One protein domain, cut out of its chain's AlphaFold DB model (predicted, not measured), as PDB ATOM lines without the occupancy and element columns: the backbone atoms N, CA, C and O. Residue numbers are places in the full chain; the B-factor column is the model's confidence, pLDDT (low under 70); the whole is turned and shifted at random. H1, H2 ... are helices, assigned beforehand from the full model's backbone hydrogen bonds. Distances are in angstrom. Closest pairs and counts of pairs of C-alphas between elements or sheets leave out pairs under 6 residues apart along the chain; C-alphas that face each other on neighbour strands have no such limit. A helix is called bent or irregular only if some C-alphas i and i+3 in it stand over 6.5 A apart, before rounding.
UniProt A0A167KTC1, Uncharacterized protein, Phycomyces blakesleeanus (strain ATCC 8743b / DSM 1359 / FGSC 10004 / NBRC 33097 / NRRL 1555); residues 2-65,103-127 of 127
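AT A GLANCE: This is residues 2 to 65 and 103 to 127 of the 127 residues of an uncharacterized protein of Phycomyces blakesleeanus (strain ATCC 8743b / DSM 1359 / FGSC 10004 / NBRC 33097 / NRRL 1555) (UniProt A0A167KTC1). A long helix, H1, runs through the middle of an all-helix domain, and H2 folds back from its end as the second leg of a helical hairpin that opens like a V. H3 packs on the joined end of this hairpin, and beyond H3 comes the short H4; on another side of H1, the short helices H5, H6 and H7 follow one another back toward its first residues, with H6 and H7 only near it. The printed part has 89 residues with seven named helices, H1 to H7 in chain order, and no named strand. The whole is compact, with a radius of gyration of the C-alphas of 13.2 A and spans of 36 by 33 by 21 A.

HOW THE PARTS SIT: H1, residues 5 to 21, is the hub, touching three helices: H2, residues 24 to 40, H3, residues 51 to 57, and H5, residues 103 to 109. H1 and H2 form a helical hairpin at a shallow tilt of 31 degrees, opposite ways; residues 14 to 18 of H1 touch residues 24 to 31 of H2, and the closest C-alphas, of Ile 18 and Gly 27, are 5.3 A apart. H1 touches H3 with residues 11 to 15 alone, closest at the C-alphas of Ala 15 and Tyr 55, 6.8 A apart; the tilt of 32 degrees is shallow, only just short of steep. H2 and H3 only just touch, with 3 pairs of C-alphas within 8 A, the closest being Val 28 and Met 51 at 7.0 A; their tilt is steep, 57 degrees. H1 and H5 only just touch, with 3 such pairs, the closest being the C-alphas of Phe 16 and Ile 105 at 6.8 A; they run opposite ways at a shallow tilt of 21 degrees. H4, residues 60 to 64, only just touches H5, with 3 such pairs, the C-alphas of Leu 63 and Ser 104 closest at 6.3 A. H6, residues 111 to 114, is close to H1 but not clearly touching, with the C-alphas of Phe 9 and Pro 112 closest at 7.6 A. H7, residues 118 to 124, is also close to H1 but not clearly touching, with Pro 5 and Phe 118 the closest C-alphas at 7.4 A, and is about perpendicular to it at 77 degrees. Among the pairs that stay apart are H2 and H7. Every O i to N i+4 pair is within hydrogen-bond range in H1, H3, H4 and H7, against 11 of 13 in H2 and 2 of 3 in H5; H6 is too short for such a pair.

IN THESE COORDINATES: H1 begins at C-alpha 5, (14.301, 284.905, -14.505), and is 23.6 A long. H2 is 25.2 A long, ends at C-alpha 40, (23.568, 291.571, 1.838), and is only just irregular: C-alphas 25 and 28 are 6.6 A apart. H3 measures 9.7 A, H4 6.1 A, H5 10.8 A and H6 5.5 A. H7 measures 10.2 A and ends at C-alpha 124, (18.009, 273.784, -9.319).

THE WHOLE: The two C-alphas farthest apart, of Lys 65 and Ser 127, are 39.3 A apart. Residues 66 to 102 are not printed, and C-alphas 65 and 103 are 13.0 A apart across this cut. Of the links that are printed whole, H2 to H3 is short and the others are tight. The mean pLDDT of the printed part is 70.8, and 42 residues are under 70: 2 to 3, 19 to 26, 59 to 65 and 103 to 127.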
ATOM      1  N   LEU A   2      12.822 292.799 -17.519       59.09
ATOM      2  CA  LEU A   2      13.854 292.038 -16.808       59.09
ATOM      3  C   LEU A   2      14.295 290.848 -17.670       59.09
ATOM      4  O   LEU A   2      13.449 290.082 -18.117       59.09
ATOM      5  N   SER A   3      15.602 290.698 -17.901       67.81
ATOM      6  CA  SER A   3      16.163 289.585 -18.686       67.81
ATOM      7  C   SER A   3      16.519 288.357 -17.840       67.81
ATOM      8  O   SER A   3      16.656 287.263 -18.378       67.81
ATOM      9  N   ASN A   4      16.662 288.519 -16.520       82.06
ATOM     10  CA  ASN A   4      17.030 287.442 -15.603       82.06
ATOM     11  C   ASN A   4      15.771 286.855 -14.923       82.06
ATOM     12  O   ASN A   4      15.049 287.603 -14.259       82.06
ATOM     13  N   PRO A   5      15.510 285.538 -15.039       74.50
ATOM     14  CA  PRO A   5      14.301 284.905 -14.505       74.50
ATOM     15  C   PRO A   5      14.193 284.972 -12.974       74.50
ATOM     16  O   PRO A   5      13.089 285.119 -12.454       74.50
ATOM     17  N   THR A   6      15.314 284.949 -12.250       78.81
ATOM     18  CA  THR A   6      15.353 285.104 -10.788       78.81
ATOM     19  C   THR A   6      14.941 286.514 -10.383       78.81
ATOM     20  O   THR A   6      14.091 286.691  -9.512       78.81
ATOM     21  N   HIS A   7      15.470 287.534 -11.063       84.69
ATOM     22  CA  HIS A   7      15.075 288.923 -10.814       84.69
ATOM     23  C   HIS A   7      13.590 289.137 -11.139       84.69
ATOM     24  O   HIS A   7      12.878 289.824 -10.404       84.69
ATOM     25  N   THR A   8      13.112 288.513 -12.220       78.94
ATOM     26  CA  THR A   8      11.703 288.532 -12.625       78.94
ATOM     27  C   THR A   8      10.818 287.929 -11.541       78.94
ATOM     28  O   THR A   8       9.846 288.566 -11.135       78.94
ATOM     29  N   PHE A   9      11.176 286.758 -11.010       79.75
ATOM     30  CA  PHE A   9      10.450 286.129  -9.910       79.75
ATOM     31  C   PHE A   9      10.419 287.005  -8.652       79.75
ATOM     32  O   PHE A   9       9.344 287.228  -8.101       79.75
ATOM     33  N   ILE A  10      11.561 287.564  -8.236       84.44
ATOM     34  CA  ILE A  10      11.645 288.447  -7.059       84.44
ATOM     35  C   ILE A  10      10.734 289.671  -7.230       84.44
ATOM     36  O   ILE A  10       9.989 290.022  -6.314       84.44
ATOM     37  N   ALA A  11      10.744 290.298  -8.410       82.75
ATOM     38  CA  ALA A  11       9.895 291.450  -8.699       82.75
ATOM     39  C   ALA A  11       8.399 291.094  -8.689       82.75
ATOM     40  O   ALA A  11       7.602 291.835  -8.107       82.75
ATOM     41  N   TYR A  12       8.010 289.953  -9.271       78.81
ATOM     42  CA  TYR A  12       6.625 289.473  -9.228       78.81
ATOM     43  C   TYR A  12       6.180 289.099  -7.814       78.81
ATOM     44  O   TYR A  12       5.087 289.491  -7.412       78.81
ATOM     45  N   PHE A  13       7.016 288.395  -7.049       81.50
ATOM     46  CA  PHE A  13       6.729 288.037  -5.662       81.50
ATOM     47  C   PHE A  13       6.521 289.284  -4.802       81.50
ATOM     48  O   PHE A  13       5.509 289.387  -4.110       81.50
ATOM     49  N   ALA A  14       7.425 290.263  -4.895       83.50
ATOM     50  CA  ALA A  14       7.305 291.521  -4.167       83.50
ATOM     51  C   ALA A  14       6.017 292.262  -4.547       83.50
ATOM     52  O   ALA A  14       5.233 292.635  -3.677       83.50
ATOM     53  N   ALA A  15       5.750 292.424  -5.845       77.38
ATOM     54  CA  ALA A  15       4.551 293.111  -6.313       77.38
ATOM     55  C   ALA A  15       3.257 292.391  -5.889       77.38
ATOM     56  O   ALA A  15       2.297 293.045  -5.477       77.38
ATOM     57  N   PHE A  16       3.243 291.055  -5.940       72.31
ATOM     58  CA  PHE A  16       2.131 290.220  -5.491       72.31
ATOM     59  C   PHE A  16       1.868 290.371  -4.000       72.31
ATOM     60  O   PHE A  16       0.747 290.658  -3.577       72.31
ATOM     61  N   PHE A  17       2.915 290.155  -3.205       74.44
ATOM     62  CA  PHE A  17       2.822 290.149  -1.759       74.44
ATOM     63  C   PHE A  17       2.376 291.517  -1.252       74.44
ATOM     64  O   PHE A  17       1.474 291.595  -0.419       74.44
ATOM     65  N   ILE A  18       2.936 292.593  -1.817       75.19
ATOM     66  CA  ILE A  18       2.531 293.953  -1.471       75.19
ATOM     67  C   ILE A  18       1.063 294.172  -1.819       75.19
ATOM     68  O   ILE A  18       0.296 294.583  -0.958       75.19
ATOM     69  N   SER A  19       0.648 293.840  -3.040       66.38
ATOM     70  CA  SER A  19      -0.728 294.085  -3.480       66.38
ATOM     71  C   SER A  19      -1.780 293.280  -2.697       66.38
ATOM     72  O   SER A  19      -2.906 293.746  -2.508       66.38
ATOM     73  N   LYS A  20      -1.430 292.084  -2.201       64.88
ATOM     74  CA  LYS A  20      -2.369 291.203  -1.487       64.88
ATOM     75  C   LYS A  20      -2.374 291.384   0.033       64.88
ATOM     76  O   LYS A  20      -3.427 291.214   0.648       64.88
ATOM     77  N   TYR A  21      -1.227 291.687   0.640       61.09
ATOM     78  CA  TYR A  21      -1.055 291.611   2.096       61.09
ATOM     79  C   TYR A  21      -0.601 292.917   2.748       61.09
ATOM     80  O   TYR A  21      -0.709 293.034   3.967       61.09
ATOM     81  N   VAL A  22      -0.124 293.897   1.979       67.25
ATOM     82  CA  VAL A  22       0.505 295.100   2.530       67.25
ATOM     83  C   VAL A  22      -0.279 296.338   2.106       67.25
ATOM     84  O   VAL A  22      -0.561 296.562   0.932       67.25
ATOM     85  N   VAL A  23      -0.645 297.184   3.067       60.59
ATOM     86  CA  VAL A  23      -1.265 298.478   2.748       60.59
ATOM     87  C   VAL A  23      -0.253 299.314   1.958       60.59
ATOM     88  O   VAL A  23       0.923 299.316   2.304       60.59
ATOM     89  N   ASN A  24      -0.674 300.048   0.920       60.25
ATOM     90  CA  ASN A  24       0.227 300.782   0.010       60.25
ATOM     91  C   ASN A  24       1.331 301.600   0.722       60.25
ATOM     92  O   ASN A  24       2.460 301.653   0.237       60.25
ATOM     93  N   SER A  25       1.034 302.199   1.883       64.69
ATOM     94  CA  SER A  25       2.000 302.953   2.700       64.69
ATOM     95  C   SER A  25       3.145 302.103   3.272       64.69
ATOM     96  O   SER A  25       4.222 302.620   3.545       64.69
ATOM     97  N   GLU A  26       2.924 300.805   3.460       69.81
ATOM     98  CA  GLU A  26       3.872 299.834   4.022       69.81
ATOM     99  C   GLU A  26       4.604 299.040   2.922       69.81
ATOM    100  O   GLU A  26       5.663 298.465   3.170       69.81
ATOM    101  N   GLY A  27       4.111 299.071   1.676       74.88
ATOM    102  CA  GLY A  27       4.737 298.391   0.536       74.88
ATOM    103  C   GLY A  27       6.149 298.897   0.236       74.88
ATOM    104  O   GLY A  27       7.050 298.112  -0.048       74.88
ATOM    105  N   VAL A  28       6.378 300.204   0.395       79.44
ATOM    106  CA  VAL A  28       7.706 300.824   0.234       79.44
ATOM    107  C   VAL A  28       8.704 300.300   1.272       79.44
ATOM    108  O   VAL A  28       9.881 300.130   0.957       79.44
ATOM    109  N   VAL A  29       8.248 300.013   2.495       80.50
ATOM    110  CA  VAL A  29       9.099 299.451   3.556       80.50
ATOM    111  C   VAL A  29       9.523 298.030   3.192       80.50
ATOM    112  O   VAL A  29      10.702 297.704   3.302       80.50
ATOM    113  N   LEU A  30       8.601 297.214   2.669       84.94
ATOM    114  CA  LEU A  30       8.936 295.867   2.209       84.94
ATOM    115  C   LEU A  30       9.913 295.884   1.025       84.94
ATOM    116  O   LEU A  30      10.841 295.082   0.995       84.94
ATOM    117  N   ILE A  31       9.752 296.811   0.076       87.06
ATOM    118  CA  ILE A  31      10.699 296.963  -1.040       87.06
ATOM    119  C   ILE A  31      12.104 297.278  -0.519       87.06
ATOM    120  O   ILE A  31      13.075 296.672  -0.973       87.06
ATOM    121  N   LYS A  32      12.221 298.206   0.441       87.44
ATOM    122  CA  LYS A  32      13.508 298.539   1.068       87.44
ATOM    123  C   LYS A  32      14.127 297.319   1.742       87.44
ATOM    124  O   LYS A  32      15.281 297.019   1.464       87.44
ATOM    125  N   PHE A  33      13.343 296.587   2.528       88.00
ATOM    126  CA  PHE A  33      13.793 295.354   3.168       88.00
ATOM    127  C   PHE A  33      14.305 294.325   2.146       88.00
ATOM    128  O   PHE A  33      15.400 293.795   2.302       88.00
ATOM    129  N   ILE A  34      13.566 294.079   1.057       88.44
ATOM    130  CA  ILE A  34      14.000 293.148   0.002       88.44
ATOM    131  C   ILE A  34      15.319 293.617  -0.628       88.44
ATOM    132  O   ILE A  34      16.217 292.805  -0.834       88.44
ATOM    133  N   ASN A  35      15.467 294.913  -0.904       91.50
ATOM    134  CA  ASN A  35      16.704 295.458  -1.461       91.50
ATOM    135  C   ASN A  35      17.896 295.340  -0.507       91.50
ATOM    136  O   ASN A  35      19.002 295.065  -0.970       91.50
ATOM    137  N   GLU A  36      17.684 295.520   0.799       90.38
ATOM    138  CA  GLU A  36      18.716 295.303   1.820       90.38
ATOM    139  C   GLU A  36      19.150 293.837   1.869       90.38
ATOM    140  O   GLU A  36      20.347 293.555   1.861       90.38
ATOM    141  N   VAL A  37      18.196 292.901   1.837       86.44
ATOM    142  CA  VAL A  37      18.486 291.461   1.769       86.44
ATOM    143  C   VAL A  37      19.294 291.134   0.510       86.44
ATOM    144  O   VAL A  37      20.326 290.477   0.598       86.44
ATOM    145  N   LEU A  38      18.878 291.630  -0.657       87.19
ATOM    146  CA  LEU A  38      19.605 291.427  -1.916       87.19
ATOM    147  C   LEU A  38      21.034 291.982  -1.850       87.19
ATOM    148  O   LEU A  38      21.978 291.291  -2.240       87.19
ATOM    149  N   GLY A  39      21.198 293.189  -1.306       89.25
ATOM    150  CA  GLY A  39      22.505 293.811  -1.105       89.25
ATOM    151  C   GLY A  39      23.399 293.016  -0.153       89.25
ATOM    152  O   GLY A  39      24.590 292.864  -0.424       89.25
ATOM    153  N   HIS A  40      22.834 292.438   0.912       88.38
ATOM    154  CA  HIS A  40      23.568 291.571   1.838       88.38
ATOM    155  C   HIS A  40      24.161 290.337   1.140       88.38
ATOM    156  O   HIS A  40      25.274 289.925   1.454       88.38
ATOM    157  N   PHE A  41      23.459 289.793   0.144       86.50
ATOM    158  CA  PHE A  41      23.936 288.677  -0.679       86.50
ATOM    159  C   PHE A  41      24.744 289.112  -1.917       86.50
ATOM    160  O   PHE A  41      24.976 288.304  -2.816       86.50
ATOM    161  N   GLY A  42      25.169 290.379  -1.997       85.81
ATOM    162  CA  GLY A  42      26.004 290.893  -3.088       85.81
ATOM    163  C   GLY A  42      25.286 291.025  -4.435       85.81
ATOM    164  O   GLY A  42      25.941 291.151  -5.470       85.81
ATOM    165  N   GLN A  43      23.951 290.991  -4.453       84.31
ATOM    166  CA  GLN A  43      23.186 291.188  -5.682       84.31
ATOM    167  C   GLN A  43      23.198 292.670  -6.074       84.31
ATOM    168  O   GLN A  43      22.813 293.535  -5.294       84.31
ATOM    169  N   LEU A  44      23.584 292.953  -7.321       84.44
ATOM    170  CA  LEU A  44      23.506 294.296  -7.921       84.44
ATOM    171  C   LEU A  44      22.079 294.667  -8.356       84.44
ATOM    172  O   LEU A  44      21.806 295.800  -8.755       84.44
ATOM    173  N   PHE A  45      21.171 293.691  -8.351       86.56
ATOM    174  CA  PHE A  45      19.774 293.900  -8.685       86.56
ATOM    175  C   PHE A  45      19.018 294.519  -7.510       86.56
ATOM    176  O   PHE A  45      19.062 294.012  -6.391       86.56
ATOM    177  N   HIS A  46      18.249 295.565  -7.806       89.81
ATOM    178  CA  HIS A  46      17.378 296.219  -6.842       89.81
ATOM    179  C   HIS A  46      15.990 296.441  -7.435       89.81
ATOM    180  O   HIS A  46      15.829 296.827  -8.596       89.81
ATOM    181  N   LEU A  47      14.980 296.237  -6.599       89.69
ATOM    182  CA  LEU A  47      13.617 296.643  -6.875       89.69
ATOM    183  C   LEU A  47      13.501 298.173  -6.814       89.69
ATOM    184  O   LEU A  47      14.118 298.819  -5.961       89.69
ATOM    185  N   PRO A  48      12.680 298.784  -7.677       88.50
ATOM    186  CA  PRO A  48      12.453 300.217  -7.635       88.50
ATOM    187  C   PRO A  48      11.699 300.605  -6.359       88.50
ATOM    188  O   PRO A  48      10.698 299.991  -6.007       88.50
ATOM    189  N   LEU A  49      12.137 301.680  -5.701       87.44
ATOM    190  CA  LEU A  49      11.612 302.139  -4.404       87.44
ATOM    191  C   LEU A  49      10.187 302.723  -4.454       87.44
ATOM    192  O   LEU A  49       9.674 303.181  -3.434       87.44
ATOM    193  N   SER A  50       9.547 302.728  -5.624       83.69
ATOM    194  CA  SER A  50       8.177 303.201  -5.803       83.69
ATOM    195  C   SER A  50       7.287 302.074  -6.324       83.69
ATOM    196  O   SER A  50       7.678 301.310  -7.209       83.69
ATOM    197  N   MET A  51       6.054 302.011  -5.818       76.31
ATOM    198  CA  MET A  51       5.061 301.027  -6.260       76.31
ATOM    199  C   MET A  51       4.734 301.169  -7.746       76.31
ATOM    200  O   MET A  51       4.639 300.175  -8.460       76.31
ATOM    201  N   SER A  52       4.603 302.404  -8.232       76.44
ATOM    202  CA  SER A  52       4.307 302.691  -9.638       76.44
ATOM    203  C   SER A  52       5.410 302.172 -10.557       76.44
ATOM    204  O   SER A  52       5.127 301.541 -11.573       76.44
ATOM    205  N   SER A  53       6.671 302.388 -10.177       81.75
ATOM    206  CA  SER A  53       7.827 301.878 -10.912       81.75
ATOM    207  C   SER A  53       7.930 300.357 -10.814       81.75
ATOM    208  O   SER A  53       8.251 299.727 -11.816       81.75
ATOM    209  N   LEU A  54       7.618 299.758  -9.658       82.69
ATOM    210  CA  LEU A  54       7.598 298.302  -9.487       82.69
ATOM    211  C   LEU A  54       6.555 297.657 -10.402       82.69
ATOM    212  O   LEU A  54       6.877 296.733 -11.141       82.69
ATOM    213  N   TYR A  55       5.333 298.188 -10.421       76.69
ATOM    214  CA  TYR A  55       4.269 297.702 -11.299       76.69
ATOM    215  C   TYR A  55       4.558 297.947 -12.777       76.69
ATOM    216  O   TYR A  55       4.184 297.133 -13.616       76.69
ATOM    217  N   PHE A  56       5.232 299.044 -13.117       80.25
ATOM    218  CA  PHE A  56       5.681 299.277 -14.485       80.25
ATOM    219  C   PHE A  56       6.737 298.252 -14.902       80.25
ATOM    220  O   PHE A  56       6.666 297.683 -15.988       80.25
ATOM    221  N   MET A  57       7.682 297.973 -14.007       76.88
ATOM    222  CA  MET A  57       8.769 297.029 -14.232       76.88
ATOM    223  C   MET A  57       8.262 295.589 -14.414       76.88
ATOM    224  O   MET A  57       8.813 294.853 -15.233       76.88
ATOM    225  N   THR A  58       7.201 295.207 -13.699       71.31
ATOM    226  CA  THR A  58       6.553 293.888 -13.798       71.31
ATOM    227  C   THR A  58       5.430 293.820 -14.839       71.31
ATOM    228  O   THR A  58       4.840 292.763 -15.020       71.31
ATOM    229  N   GLY A  59       5.091 294.924 -15.516       69.00
ATOM    230  CA  GLY A  59       3.962 294.980 -16.457       69.00
ATOM    231  C   GLY A  59       2.572 294.981 -15.797       69.00
ATOM    232  O   GLY A  59       1.555 295.035 -16.489       69.00
ATOM    233  N   LEU A  60       2.503 294.996 -14.464       68.19
ATOM    234  CA  LEU A  60       1.261 295.060 -13.687       68.19
ATOM    235  C   LEU A  60       0.539 296.417 -13.799       68.19
ATOM    236  O   LEU A  60      -0.636 296.519 -13.443       68.19
ATOM    237  N   THR A  61       1.183 297.471 -14.309       64.88
ATOM    238  CA  THR A  61       0.532 298.774 -14.563       64.88
ATOM    239  C   THR A  61      -0.614 298.690 -15.570       64.88
ATOM    240  O   THR A  61      -1.620 299.369 -15.386       64.88
ATOM    241  N   ALA A  62      -0.511 297.856 -16.610       55.84
ATOM    242  CA  ALA A  62      -1.601 297.662 -17.575       55.84
ATOM    243  C   ALA A  62      -2.779 296.880 -16.965       55.84
ATOM    244  O   ALA A  62      -3.931 297.119 -17.309       55.84
ATOM    245  N   LEU A  63      -2.478 295.999 -16.013       49.94
ATOM    246  CA  LEU A  63      -3.410 295.072 -15.362       49.94
ATOM    247  C   LEU A  63      -4.120 295.677 -14.144       49.94
ATOM    248  O   LEU A  63      -5.174 295.198 -13.722       49.94
ATOM    249  N   THR A  64      -3.545 296.741 -13.584       47.72
ATOM    250  CA  THR A  64      -4.153 297.585 -12.548       47.72
ATOM    251  C   THR A  64      -4.914 298.775 -13.141       47.72
ATOM    252  O   THR A  64      -5.671 299.436 -12.427       47.72
ATOM    253  N   LYS A  65      -4.770 299.037 -14.449       42.69
ATOM    254  CA  LYS A  65      -5.492 300.088 -15.175       42.69
ATOM    255  C   LYS A  65      -6.983 299.726 -15.230       42.69
ATOM    256  O   LYS A  65      -7.381 298.822 -15.951       42.69
ATOM    257  N   ASN A 103      -8.513 289.549  -8.385       46.06
ATOM    258  CA  ASN A 103      -8.652 288.736  -9.615       46.06
ATOM    259  C   ASN A 103      -7.595 288.988 -10.709       46.06
ATOM    260  O   ASN A 103      -7.257 288.074 -11.453       46.06
ATOM    261  N   SER A 104      -7.024 290.191 -10.799       51.19
ATOM    262  CA  SER A 104      -6.008 290.522 -11.824       51.19
ATOM    263  C   SER A 104      -4.645 289.870 -11.534       51.19
ATOM    264  O   SER A 104      -3.827 289.607 -12.416       51.19
ATOM    265  N   ILE A 105      -4.411 289.547 -10.264       52.16
ATOM    266  CA  ILE A 105      -3.102 289.150  -9.777       52.16
ATOM    267  C   ILE A 105      -2.802 287.666 -10.045       52.16
ATOM    268  O   ILE A 105      -1.684 287.342 -10.438       52.16
ATOM    269  N   ILE A 106      -3.781 286.766  -9.893       47.62
ATOM    270  CA  ILE A 106      -3.582 285.327 -10.154       47.62
ATOM    271  C   ILE A 106      -3.193 285.083 -11.617       47.62
ATOM    272  O   ILE A 106      -2.224 284.376 -11.879       47.62
ATOM    273  N   ASN A 107      -3.871 285.742 -12.559       50.38
ATOM    274  CA  ASN A 107      -3.546 285.643 -13.987       50.38
ATOM    275  C   ASN A 107      -2.171 286.234 -14.331       50.38
ATOM    276  O   ASN A 107      -1.557 285.847 -15.316       50.38
ATOM    277  N   SER A 108      -1.675 287.175 -13.526       51.12
ATOM    278  CA  SER A 108      -0.342 287.755 -13.714       51.12
ATOM    279  C   SER A 108       0.752 286.847 -13.156       51.12
ATOM    280  O   SER A 108       1.829 286.736 -13.735       51.12
ATOM    281  N   LEU A 109       0.468 286.171 -12.040       54.38
ATOM    282  CA  LEU A 109       1.378 285.215 -11.415       54.38
ATOM    283  C   LEU A 109       1.570 283.931 -12.216       54.38
ATOM    284  O   LEU A 109       2.576 283.260 -12.010       54.38
ATOM    285  N   SER A 110       0.632 283.567 -13.088       55.81
ATOM    286  CA  SER A 110       0.784 282.395 -13.949       55.81
ATOM    287  C   SER A 110       1.719 282.657 -15.134       55.81
ATOM    288  O   SER A 110       2.319 281.715 -15.639       55.81
ATOM    289  N   MET A 111       1.927 283.919 -15.535       55.09
ATOM    290  CA  MET A 111       2.752 284.290 -16.699       55.09
ATOM    291  C   MET A 111       4.187 283.723 -16.685       55.09
ATOM    292  O   MET A 111       4.615 283.204 -17.716       55.09
ATOM    293  N   PRO A 112       4.933 283.738 -15.562       53.03
ATOM    294  CA  PRO A 112       6.259 283.120 -15.485       53.03
ATOM    295  C   PRO A 112       6.253 281.598 -15.689       53.03
ATOM    296  O   PRO A 112       7.198 281.064 -16.261       53.03
ATOM    297  N   PHE A 113       5.184 280.905 -15.280       54.88
ATOM    298  CA  PHE A 113       5.053 279.447 -15.409       54.88
ATOM    299  C   PHE A 113       4.772 278.988 -16.846       54.88
ATOM    300  O   PHE A 113       4.954 277.817 -17.158       54.88
ATOM    301  N   TYR A 114       4.392 279.899 -17.748       52.88
ATOM    302  CA  TYR A 114       4.310 279.603 -19.182       52.88
ATOM    303  C   TYR A 114       5.667 279.710 -19.897       52.88
ATOM    304  O   TYR A 114       5.755 279.374 -21.077       52.88
ATOM    305  N   HIS A 115       6.725 280.182 -19.223       51.59
ATOM    306  CA  HIS A 115       8.055 280.257 -19.818       51.59
ATOM    307  C   HIS A 115       8.749 278.883 -19.754       51.59
ATOM    308  O   HIS A 115       8.971 278.366 -18.654       51.59
ATOM    309  N   PRO A 116       9.165 278.297 -20.895       45.97
ATOM    310  CA  PRO A 116       9.876 277.020 -20.903       45.97
ATOM    311  C   PRO A 116      11.141 277.084 -20.032       45.97
ATOM    312  O   PRO A 116      11.898 278.056 -20.118       45.97
ATOM    313  N   GLY A 117      11.348 276.078 -19.177       58.47
ATOM    314  CA  GLY A 117      12.517 275.961 -18.291       58.47
ATOM    315  C   GLY A 117      12.471 276.799 -17.002       58.47
ATOM    316  O   GLY A 117      13.441 276.808 -16.245       58.47
ATOM    317  N   PHE A 118      11.376 277.518 -16.720       61.31
ATOM    318  CA  PHE A 118      11.245 278.280 -15.469       61.31
ATOM    319  C   PHE A 118      11.169 277.370 -14.232       61.31
ATOM    320  O   PHE A 118      11.848 277.629 -13.239       61.31
ATOM    321  N   GLU A 119      10.403 276.277 -14.304       65.50
ATOM    322  CA  GLU A 119      10.286 275.313 -13.201       65.50
ATOM    323  C   GLU A 119      11.597 274.564 -12.928       65.50
ATOM    324  O   GLU A 119      11.962 274.376 -11.770       65.50
ATOM    325  N   GLU A 120      12.349 274.199 -13.972       69.12
ATOM    326  CA  GLU A 120      13.671 273.568 -13.827       69.12
ATOM    327  C   GLU A 120      14.645 274.473 -13.068       69.12
ATOM    328  O   GLU A 120      15.261 274.027 -12.105       69.12
ATOM    329  N   LYS A 121      14.693 275.770 -13.400       65.69
ATOM    330  CA  LYS A 121      15.535 276.744 -12.683       65.69
ATOM    331  C   LYS A 121      15.139 276.942 -11.219       65.69
ATOM    332  O   LYS A 121      16.000 277.223 -10.390       65.69
ATOM    333  N   ILE A 122      13.852 276.821 -10.883       62.53
ATOM    334  CA  ILE A 122      13.394 276.848  -9.484       62.53
ATOM    335  C   ILE A 122      13.866 275.594  -8.742       62.53
ATOM    336  O   ILE A 122      14.263 275.682  -7.580       62.53
ATOM    337  N   ASN A 123      13.820 274.437  -9.401       64.25
ATOM    338  CA  ASN A 123      14.229 273.170  -8.805       64.25
ATOM    339  C   ASN A 123      15.744 273.101  -8.578       64.25
ATOM    340  O   ASN A 123      16.154 272.645  -7.515       64.25
ATOM    341  N   GLU A 124      16.554 273.632  -9.499       65.69
ATOM    342  CA  GLU A 124      18.009 273.784  -9.319       65.69
ATOM    343  C   GLU A 124      18.371 274.650  -8.104       65.69
ATOM    344  O   GLU A 124      19.384 274.423  -7.458       65.69
ATOM    345  N   TRP A 125      17.530 275.627  -7.757       51.78
ATOM    346  CA  TRP A 125      17.712 276.475  -6.574       51.78
ATOM    347  C   TRP A 125      17.405 275.764  -5.245       51.78
ATOM    348  O   TRP A 125      17.738 276.281  -4.180       51.78
ATOM    349  N   ARG A 126      16.702 274.625  -5.290       48.31
ATOM    350  CA  ARG A 126      16.304 273.845  -4.106       48.31
ATOM    351  C   ARG A 126      17.338 272.772  -3.738       48.31
ATOM    352  O   ARG A 126      17.348 272.335  -2.588       48.31
ATOM    353  N   SER A 127      18.134 272.334  -4.709       43.31
ATOM    354  CA  SER A 127      19.262 271.400  -4.570       43.31
ATOM    355  C   SER A 127      20.538 272.097  -4.118       43.31
ATOM    356  O   SER A 127      21.247 271.491  -3.286       43.31
TER     357      SER A 127